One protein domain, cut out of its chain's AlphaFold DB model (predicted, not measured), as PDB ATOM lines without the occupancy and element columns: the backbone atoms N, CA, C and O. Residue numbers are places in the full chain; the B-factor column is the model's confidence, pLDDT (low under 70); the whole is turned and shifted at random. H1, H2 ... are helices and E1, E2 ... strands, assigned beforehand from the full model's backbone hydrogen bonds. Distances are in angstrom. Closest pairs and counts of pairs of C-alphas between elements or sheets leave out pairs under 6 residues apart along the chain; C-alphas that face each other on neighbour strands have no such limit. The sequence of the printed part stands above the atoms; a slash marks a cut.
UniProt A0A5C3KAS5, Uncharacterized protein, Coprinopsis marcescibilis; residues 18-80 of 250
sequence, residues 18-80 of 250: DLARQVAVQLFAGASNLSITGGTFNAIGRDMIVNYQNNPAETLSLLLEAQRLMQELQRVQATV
ATOM      1  N   ASP A  18     222.473 242.584 132.610       73.81
ATOM      2  CA  ASP A  18     223.282 243.802 132.718       73.81
ATOM      3  C   ASP A  18     224.471 243.612 133.664       73.81
ATOM      4  O   ASP A  18     225.596 244.010 133.340       73.81
ATOM      5  N   LEU A  19     224.269 242.916 134.787       74.12
ATOM      6  CA  LEU A  19     225.347 242.600 135.723       74.12
ATOM      7  C   LEU A  19     226.392 241.664 135.094       74.12
ATOM      8  O   LEU A  19     227.596 241.924 135.181       74.12
ATOM      9  N   ALA A  20     225.952 240.608 134.401       68.88
ATOM     10  CA  ALA A  20     226.848 239.687 133.700       68.88
ATOM     11  C   ALA A  20     227.662 240.405 132.610       68.88
ATOM     12  O   ALA A  20     228.863 240.160 132.461       68.88
ATOM     13  N   ARG A  21     227.035 241.337 131.884       70.38
ATOM     14  CA  ARG A  21     227.704 242.176 130.886       70.38
ATOM     15  C   ARG A  21     228.759 243.076 131.528       70.38
ATOM     16  O   ARG A  21     229.873 243.162 131.014       70.38
ATOM     17  N   GLN A  22     228.447 243.719 132.651       76.56
ATOM     18  CA  GLN A  22     229.370 244.632 133.330       76.56
ATOM     19  C   GLN A  22     230.616 243.902 133.860       76.56
ATOM     20  O   GLN A  22     231.736 244.390 133.689       76.56
ATOM     21  N   VAL A  23     230.440 242.701 134.423       71.88
ATOM     22  CA  VAL A  23     231.550 241.842 134.871       71.88
ATOM     23  C   VAL A  23     232.386 241.356 133.683       71.88
ATOM     24  O   VAL A  23     233.612 241.450 133.722       71.88
ATOM     25  N   ALA A  24     231.757 240.912 132.590       69.19
ATOM     26  CA  ALA A  24     232.475 240.468 131.392       69.19
ATOM     27  C   ALA A  24     233.344 241.582 130.776       69.19
ATOM     28  O   ALA A  24     234.489 241.334 130.397       69.19
ATOM     29  N   VAL A  25     232.846 242.824 130.748       71.69
ATOM     30  CA  VAL A  25     233.614 243.988 130.273       71.69
ATOM     31  C   VAL A  25     234.853 244.238 131.132       71.69
ATOM     32  O   VAL A  25     235.912 244.534 130.582       71.69
ATOM     33  N   GLN A  26     234.755 244.091 132.456       73.56
ATOM     34  CA  GLN A  26     235.912 244.263 133.341       73.56
ATOM     35  C   GLN A  26     236.963 243.164 133.160       73.56
ATOM     36  O   GLN A  26     238.156 243.452 133.206       73.56
ATOM     37  N   LEU A  27     236.534 241.918 132.954       68.06
ATOM     38  CA  LEU A  27     237.445 240.777 132.854       68.06
ATOM     39  C   LEU A  27     238.165 240.697 131.505       68.06
ATOM     40  O   LEU A  27     239.323 240.288 131.454       68.06
ATOM     41  N   PHE A  28     237.497 241.092 130.422       70.69
ATOM     42  CA  PHE A  28     237.987 240.889 129.054       70.69
ATOM     43  C   PHE A  28     238.275 242.191 128.302       70.69
ATOM     44  O   PHE A  28     238.326 242.202 127.070       70.69
ATOM     45  N   ALA A  29     238.488 243.297 129.021       68.56
ATOM     46  CA  ALA A  29     238.902 244.558 128.421       68.56
ATOM     47  C   ALA A  29     240.183 244.366 127.580       68.56
ATOM     48  O   ALA A  29     241.259 244.106 128.114       68.56
ATOM     49  N   GLY A  30     240.060 244.486 126.252       67.25
ATOM     50  CA  GLY A  30     241.168 244.332 125.298       67.25
ATOM     51  C   GLY A  30     241.232 242.992 124.551       67.25
ATOM     52  O   GLY A  30     242.085 242.844 123.679       67.25
ATOM     53  N   ALA A  31     240.341 242.036 124.833       70.19
ATOM     54  CA  ALA A  31     240.207 240.814 124.037       70.19
ATOM     55  C   ALA A  31     239.275 241.040 122.832       70.19
ATOM     56  O   ALA A  31     238.188 241.594 122.980       70.19
ATOM     57  N   SER A  32     239.688 240.607 121.637       63.19
ATOM     58  CA  SER A  32     238.943 240.900 120.400       63.19
ATOM     59  C   SER A  32     237.801 239.920 120.129       63.19
ATOM     60  O   SER A  32     236.755 240.343 119.657       63.19
ATOM     61  N   ASN A  33     237.985 238.630 120.427       66.25
ATOM     62  CA  ASN A  33     236.970 237.583 120.278       66.25
ATOM     63  C   ASN A  33     237.256 236.480 121.296       66.25
ATOM     64  O   ASN A  33     238.330 235.872 121.251       66.25
ATOM     65  N   LEU A  34     236.319 236.218 122.203       69.50
ATOM     66  CA  LEU A  34     236.474 235.175 123.210       69.50
ATOM     67  C   LEU A  34     235.229 234.288 123.214       69.50
ATOM     68  O   LEU A  34     234.099 234.768 123.280       69.50
ATOM     69  N   SER A  35     235.437 232.980 123.108       62.62
ATOM     70  CA  SER A  35     234.374 231.983 123.193       62.62
ATOM     71  C   SER A  35     234.620 231.147 124.435       62.62
ATOM     72  O   SER A  35     235.668 230.514 124.553       62.62
ATOM     73  N   ILE A  36     233.657 231.140 125.351       66.81
ATOM     74  CA  ILE A  36     233.641 230.238 126.506       66.81
ATOM     75  C   ILE A  36     232.501 229.259 126.265       66.81
ATOM     76  O   ILE A  36     231.473 229.624 125.702       66.81
ATOM     77  N   THR A  37     232.677 227.997 126.640       64.62
ATOM     78  CA  THR A  37     231.642 226.968 126.500       64.62
ATOM     79  C   THR A  37     230.316 227.469 127.096       64.62
ATOM     80  O   THR A  37     230.212 227.621 128.309       64.62
ATOM     81  N   GLY A  38     229.325 227.773 126.244       64.62
ATOM     82  CA  GLY A  38     228.018 228.329 126.639       64.62
ATOM     83  C   GLY A  38     227.741 229.791 126.252       64.62
ATOM     84  O   GLY A  38     226.597 230.238 126.379       64.62
ATOM     85  N   GLY A  39     228.722 230.536 125.729       67.31
ATOM     86  CA  GLY A  39     228.502 231.900 125.243       67.31
ATOM     87  C   GLY A  39     229.641 232.471 124.395       67.31
ATOM     88  O   GLY A  39     230.811 232.123 124.554       67.31
ATOM     89  N   THR A  40     229.292 233.376 123.481       71.44
ATOM     90  CA  THR A  40     230.274 234.104 122.659       71.44
ATOM     91  C   THR A  40     230.311 235.575 123.048       71.44
ATOM     92  O   THR A  40     229.268 236.210 123.213       71.44
ATOM     93  N   PHE A  41     231.525 236.103 123.196       74.62
ATOM     94  CA  PHE A  41     231.804 237.495 123.522       74.62
ATOM     95  C   PHE A  41     232.510 238.115 122.319       74.62
ATOM     96  O   PHE A  41     233.682 237.828 122.057       74.62
ATOM     97  N   ASN A  42     231.784 238.942 121.571       73.31
ATOM     98  CA  ASN A  42     232.330 239.635 120.410       73.31
ATOM     99  C   ASN A  42     232.457 241.122 120.732       73.31
ATOM    100  O   ASN A  42     231.467 241.780 121.071       73.31
ATOM    101  N   ALA A  43     233.673 241.650 120.616       68.94
ATOM    102  CA  ALA A  43     233.913 243.081 120.700       68.94
ATOM    103  C   ALA A  43     233.707 243.689 119.306       68.94
ATOM    104  O   ALA A  43     234.530 243.506 118.407       68.94
ATOM    105  N   ILE A  44     232.600 244.408 119.109       71.38
ATOM    106  CA  ILE A  44     232.318 245.128 117.864       71.38
ATOM    107  C   ILE A  44     232.377 246.623 118.180       71.38
ATOM    108  O   ILE A  44     231.446 247.212 118.724       71.38
ATOM    109  N   GLY A  45     233.512 247.252 117.868       77.75
ATOM    110  CA  GLY A  45     233.762 248.651 118.222       77.75
ATOM    111  C   GLY A  45     234.044 248.834 119.718       77.75
ATOM    112  O   GLY A  45     234.961 248.211 120.247       77.75
ATOM    113  N   ARG A  46     233.294 249.724 120.392       67.56
ATOM    114  CA  ARG A  46     233.364 249.937 121.857       67.56
ATOM    115  C   ARG A  46     232.337 249.115 122.639       67.56
ATOM    116  O   ARG A  46     232.358 249.150 123.866       67.56
ATOM    117  N   ASP A  47     231.472 248.383 121.944       65.81
ATOM    118  CA  ASP A  47     230.422 247.584 122.558       65.81
ATOM    119  C   ASP A  47     230.791 246.100 122.558       65.81
ATOM    120  O   ASP A  47     231.278 245.541 121.573       65.81
ATOM    121  N   MET A  48     230.543 245.458 123.698       68.00
ATOM    122  CA  MET A  48     230.675 244.017 123.863       68.00
ATOM    123  C   MET A  48     229.292 243.384 123.721       68.00
ATOM    124  O   MET A  48     228.399 243.661 124.528       68.00
ATOM    125  N   ILE A  49     229.117 242.558 122.686       73.94
ATOM    126  CA  ILE A  49     227.908 241.756 122.489       73.94
ATOM    127  C   ILE A  49     228.149 240.402 123.140       73.94
ATOM    128  O   ILE A  49     229.068 239.675 122.749       73.94
ATOM    129  N   VAL A  50     227.317 240.074 124.125       68.38
ATOM    130  CA  VAL A  50     227.341 238.779 124.801       68.38
ATOM    131  C   VAL A  50     226.157 237.965 124.310       68.38
ATOM    132  O   VAL A  50     225.009 238.360 124.498       68.38
ATOM    133  N   ASN A  51     226.438 236.851 123.642       72.62
ATOM    134  CA  ASN A  51     225.407 235.940 123.168       72.62
ATOM    135  C   ASN A  51     225.408 234.693 124.054       72.62
ATOM    136  O   ASN A  51     226.319 233.865 123.962       72.62
ATOM    137  N   TYR A  52     224.415 234.601 124.938       65.50
ATOM    138  CA  TYR A  52     224.235 233.481 125.856       65.50
ATOM    139  C   TYR A  52     223.463 232.371 125.137       65.50
ATOM    140  O   TYR A  52     222.313 232.566 124.754       65.50
ATOM    141  N   GLN A  53     224.084 231.205 124.937       67.25
ATOM    142  CA  GLN A  53     223.369 230.022 124.433       67.25
ATOM    143  C   GLN A  53     222.705 229.224 125.568       67.25
ATOM    144  O   GLN A  53     221.802 228.433 125.307       67.25
ATOM    145  N   ASN A  54     223.118 229.470 126.817       63.78
ATOM    146  CA  ASN A  54     222.670 228.770 128.021       63.78
ATOM    147  C   ASN A  54     221.975 229.720 129.018       63.78
ATOM    148  O   ASN A  54     221.923 230.932 128.817       63.78
ATOM    149  N   ASN A  55     221.446 229.159 130.112       77.44
ATOM    150  CA  ASN A  55     220.747 229.883 131.178       77.44
ATOM    151  C   ASN A  55     221.598 231.066 131.717       77.44
ATOM    152  O   ASN A  55     222.741 230.851 132.143       77.44
ATOM    153  N   PRO A  56     221.074 232.310 131.737       70.88
ATOM    154  CA  PRO A  56     221.822 233.485 132.199       70.88
ATOM    155  C   PRO A  56     222.318 233.354 133.647       70.88
ATOM    156  O   PRO A  56     223.394 233.859 133.970       70.88
ATOM    157  N   ALA A  57     221.603 232.611 134.500       76.56
ATOM    158  CA  ALA A  57     222.002 232.384 135.890       76.56
ATOM    159  C   ALA A  57     223.296 231.557 136.017       76.56
ATOM    160  O   ALA A  57     224.166 231.880 136.826       76.56
ATOM    161  N   GLU A  58     223.465 230.524 135.183       78.12
ATOM    162  CA  GLU A  58     224.688 229.708 135.168       78.12
ATOM    163  C   GLU A  58     225.887 230.522 134.674       78.12
ATOM    164  O   GLU A  58     226.986 230.422 135.221       78.12
ATOM    165  N   THR A  59     225.665 231.389 133.681       71.19
ATOM    166  CA  THR A  59     226.736 232.231 133.130       71.19
ATOM    167  C   THR A  59     227.197 233.285 134.132       71.19
ATOM    168  O   THR A  59     228.397 233.527 134.265       71.19
ATOM    169  N   LEU A  60     226.263 233.879 134.883       78.19
ATOM    170  CA  LEU A  60     226.589 234.813 135.959       78.19
ATOM    171  C   LEU A  60     227.406 234.127 137.065       78.19
ATOM    172  O   LEU A  60     228.423 234.672 137.494       78.19
ATOM    173  N   SER A  61     227.017 232.915 137.476       82.44
ATOM    174  CA  SER A  61     227.774 232.138 138.470       82.44
ATOM    175  C   SER A  61     229.202 231.848 138.001       82.44
ATOM    176  O   SER A  61     230.141 231.951 138.788       82.44
ATOM    177  N   LEU A  62     229.382 231.511 136.723       81.56
ATOM    178  CA  LEU A  62     230.695 231.200 136.160       81.56
ATOM    179  C   LEU A  62     231.589 232.447 136.051       81.56
ATOM    180  O   LEU A  62     232.787 232.378 136.328       81.56
ATOM    181  N   LEU A  63     231.012 233.598 135.692       80.19
ATOM    182  CA  LEU A  63     231.722 234.880 135.641       80.19
ATOM    183  C   LEU A  63     232.167 235.353 137.028       80.19
ATOM    184  O   LEU A  63     233.300 235.812 137.177       80.19
ATOM    185  N   LEU A  64     231.309 235.212 138.040       85.44
ATOM    186  CA  LEU A  64     231.651 235.550 139.423       85.44
ATOM    187  C   LEU A  64     232.797 234.676 139.946       85.44
ATOM    188  O   LEU A  64     233.724 235.190 140.575       85.44
ATOM    189  N   GLU A  65     232.787 233.381 139.627       87.81
ATOM    190  CA  GLU A  65     233.870 232.475 140.012       87.81
ATOM    191  C   GLU A  65     235.184 232.815 139.291       87.81
ATOM    192  O   GLU A  65     236.248 232.868 139.913       87.81
ATOM    193  N   ALA A  66     235.126 233.147 137.997       80.19
ATOM    194  CA  ALA A  66     236.295 233.605 137.249       80.19
ATOM    195  C   ALA A  66     236.878 234.907 137.829       80.19
ATOM    196  O   ALA A  66     238.098 235.043 137.952       80.19
ATOM    197  N   GLN A  67     236.021 235.851 138.226       84.75
ATOM    198  CA  GLN A  67     236.440 237.100 138.862       84.75
ATOM    199  C   GLN A  67     237.123 236.847 140.208       84.75
ATOM    200  O   GLN A  67     238.173 237.435 140.483       84.75
ATOM    201  N   ARG A  68     236.573 235.937 141.019       91.00
ATOM    202  CA  ARG A  68     237.173 235.523 142.290       91.00
ATOM    203  C   ARG A  68     238.560 234.915 142.083       91.00
ATOM    204  O   ARG A  68     239.511 235.349 142.734       91.00
ATOM    205  N   LEU A  69     238.696 233.974 141.150       88.62
ATOM    206  CA  LEU A  69     239.979 233.341 140.826       88.62
ATOM    207  C   LEU A  69     241.014 234.357 140.335       88.62
ATOM    208  O   LEU A  69     242.173 234.303 140.740       88.62
ATOM    209  N   MET A  70     240.611 235.319 139.501       82.75
ATOM    210  CA  MET A  70     241.515 236.382 139.053       82.75
ATOM    211  C   MET A  70     241.965 237.294 140.193       82.75
ATOM    212  O   MET A  70     243.141 237.648 140.250       82.75
ATOM    213  N   GLN A  71     241.076 237.642 141.124       86.81
ATOM    214  CA  GLN A  71     241.453 238.415 142.310       86.81
ATOM    215  C   GLN A  71     242.407 237.639 143.223       86.81
ATOM    216  O   GLN A  71     243.359 238.218 143.749       86.81
ATOM    217  N   GLU A  72     242.191 236.333 143.396       88.19
ATOM    218  CA  GLU A  72     243.114 235.472 144.139       88.19
ATOM    219  C   GLU A  72     244.477 235.388 143.442       88.19
ATOM    220  O   GLU A  72     245.500 235.600 144.091       88.19
ATOM    221  N   LEU A  73     244.512 235.195 142.121       81.94
ATOM    222  CA  LEU A  73     245.756 235.200 141.345       81.94
ATOM    223  C   LEU A  73     246.491 236.537 141.437       81.94
ATOM    224  O   LEU A  73     247.705 236.540 141.624       81.94
ATOM    225  N   GLN A  74     245.785 237.664 141.356       82.00
ATOM    226  CA  GLN A  74     246.382 238.991 141.516       82.00
ATOM    227  C   GLN A  74     246.945 239.194 142.922       82.00
ATOM    228  O   GLN A  74     248.043 239.727 143.069       82.00
ATOM    229  N   ARG A  75     246.237 238.736 143.961       84.88
ATOM    230  CA  ARG A  75     246.740 238.768 145.341       84.88
ATOM    231  C   ARG A  75     247.986 237.910 145.501       84.88
ATOM    232  O   ARG A  75     248.968 238.386 146.063       84.88
ATOM    233  N   VAL A  76     247.975 236.691 144.969       81.69
ATOM    234  CA  VAL A  76     249.146 235.807 144.993       81.69
ATOM    235  C   VAL A  76     250.301 236.458 144.237       81.69
ATOM    236  O   VAL A  76     251.381 236.585 144.802       81.69
ATOM    237  N   GLN A  77     250.085 236.976 143.029       73.56
ATOM    238  CA  GLN A  77     251.116 237.683 142.263       73.56
ATOM    239  C   GLN A  77     251.652 238.929 142.976       73.56
ATOM    240  O   GLN A  77     252.845 239.190 142.892       73.56
ATOM    241  N   ALA A  78     250.814 239.671 143.704       74.25
ATOM    242  CA  ALA A  78     251.254 240.810 144.510       74.25
ATOM    243  C   ALA A  78     252.095 240.386 145.727       74.25
ATOM    244  O   ALA A  78     252.949 241.147 146.179       74.25
ATOM    245  N   THR A  79     251.864 239.181 146.259       74.75
ATOM    246  CA  THR A  79     252.682 238.603 147.339       74.75
ATOM    247  C   THR A  79     253.938 237.896 146.840       74.75
ATOM    248  O   THR A  79     254.897 237.758 147.597       74.75
ATOM    249  N   VAL A  80     253.959 237.463 145.578       65.00
ATOM    250  CA  VAL A  80     255.162 236.939 144.935       65.00
ATOM    251  C   VAL A  80     256.093 238.132 144.697       65.00
ATOM    252  O   VAL A  80     255.729 239.051 143.963       65.00
TER     253      VAL A  80
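Overview. This is residues 18 to 80 of the 250 residues of an uncharacterized protein of Coprinopsis marcescibilis (UniProt A0A5C3KAS5). A small sheet of three strands has a short helix, H1, packed across one face, over the strand E3; a long helix, H2, runs side by side with H1 over its residues 59 to 67 and then goes on beyond the body, where residues 71 to 80, of which 71 to 79 belong to H2, stick out as an arm. The printed part has 63 residues, with two named helices and three named strands in the order H1, E1, E2, E3, H2. The sheet, in the order E1, E2, E3, is antiparallel throughout, and the class is mixed, helices and strands. The whole is only just compact, close to loose, with a radius of gyration of the C-alphas of 12.6 A, and it spans 37 by 26 by 20 A, the arm making much of the length.

Arrangement. Start at the first printed residue, where you find H1, residues 18 to 27. Go on to E1, residues 33 to 36, E2, residues 39 to 44, and E3, residues 47 to 52; they form a meander, strands in a row, each the antiparallel neighbour of the one before. E1 and E2 are a hairpin at 169 degrees between their directions; look at N 34 and O 41, 3.1 A apart, and N 41 and O 34, 2.9 A apart, both within hydrogen-bond range. E2 and E3 are a hairpin at 163 degrees; here N 42 and O 49 are 3.0 A apart and N 51 and O 40 are 2.9 A apart, again within hydrogen-bond range. E1 and E3 are the edge strands, and E2 is the inner one. H1 is on this sheet with its residues 20 to 25, at a height over the sheet of 9.2 A, on a local plane fitted to just 6 C-alphas. It lies over E3 and runs across the strands, at 66 degrees to E3 on the local plane; their closest C-alphas, those of Arg 21 and Val 50, are 7.0 A apart. Now turn to H2, residues 56 to 79, which touches H1 with residues 59 to 67 alone. Their closest C-alphas are those of Ala 20 and Leu 60, 5.4 A apart, and the two helices run the same way at a shallow tilt of 30 degrees. H2 is only just not on the sheet, with 4 pairs of C-alphas within 10 A. It is apart from E1, and only just apart from E2, with the closest C-alphas 8.1 A from each other. In H1 and H2 every O i to N i+4 pair is within hydrogen-bond range.

Along the chain. Find C-alpha 18 of Asp 18 at (223.282, 243.802, 132.718); from there H1 runs 14.5 A to C-alpha 27. E1 covers 10.2 A from Asn 33 to Ile 36. E2 begins at C-alpha 39, at (228.502, 231.900, 125.243), and reaches Ile 44 after 15.6 A. E3 goes from Asp 47 to Tyr 52 over 15.7 A. H2 takes 34.8 A from Pro 56 to Thr 79, whose C-alpha stands at (252.682, 238.603, 147.339).

Size, cuts and confidence. The printed part runs from residue 18 to 80 with no cut, and its four links between named elements are tight. The two C-alphas farthest apart, those of Gln 53 and Val 80, are 38.5 A from each other. Without residues 71 to 80, which stand free, the body has 53 residues and spans 27 by 24 by 19 A. In this predicted model the mean pLDDT of the printed part is 74.0; 22 residues are under 70, among them residues 32 to 39 and 52 to 54, while H2 has a mean of 81.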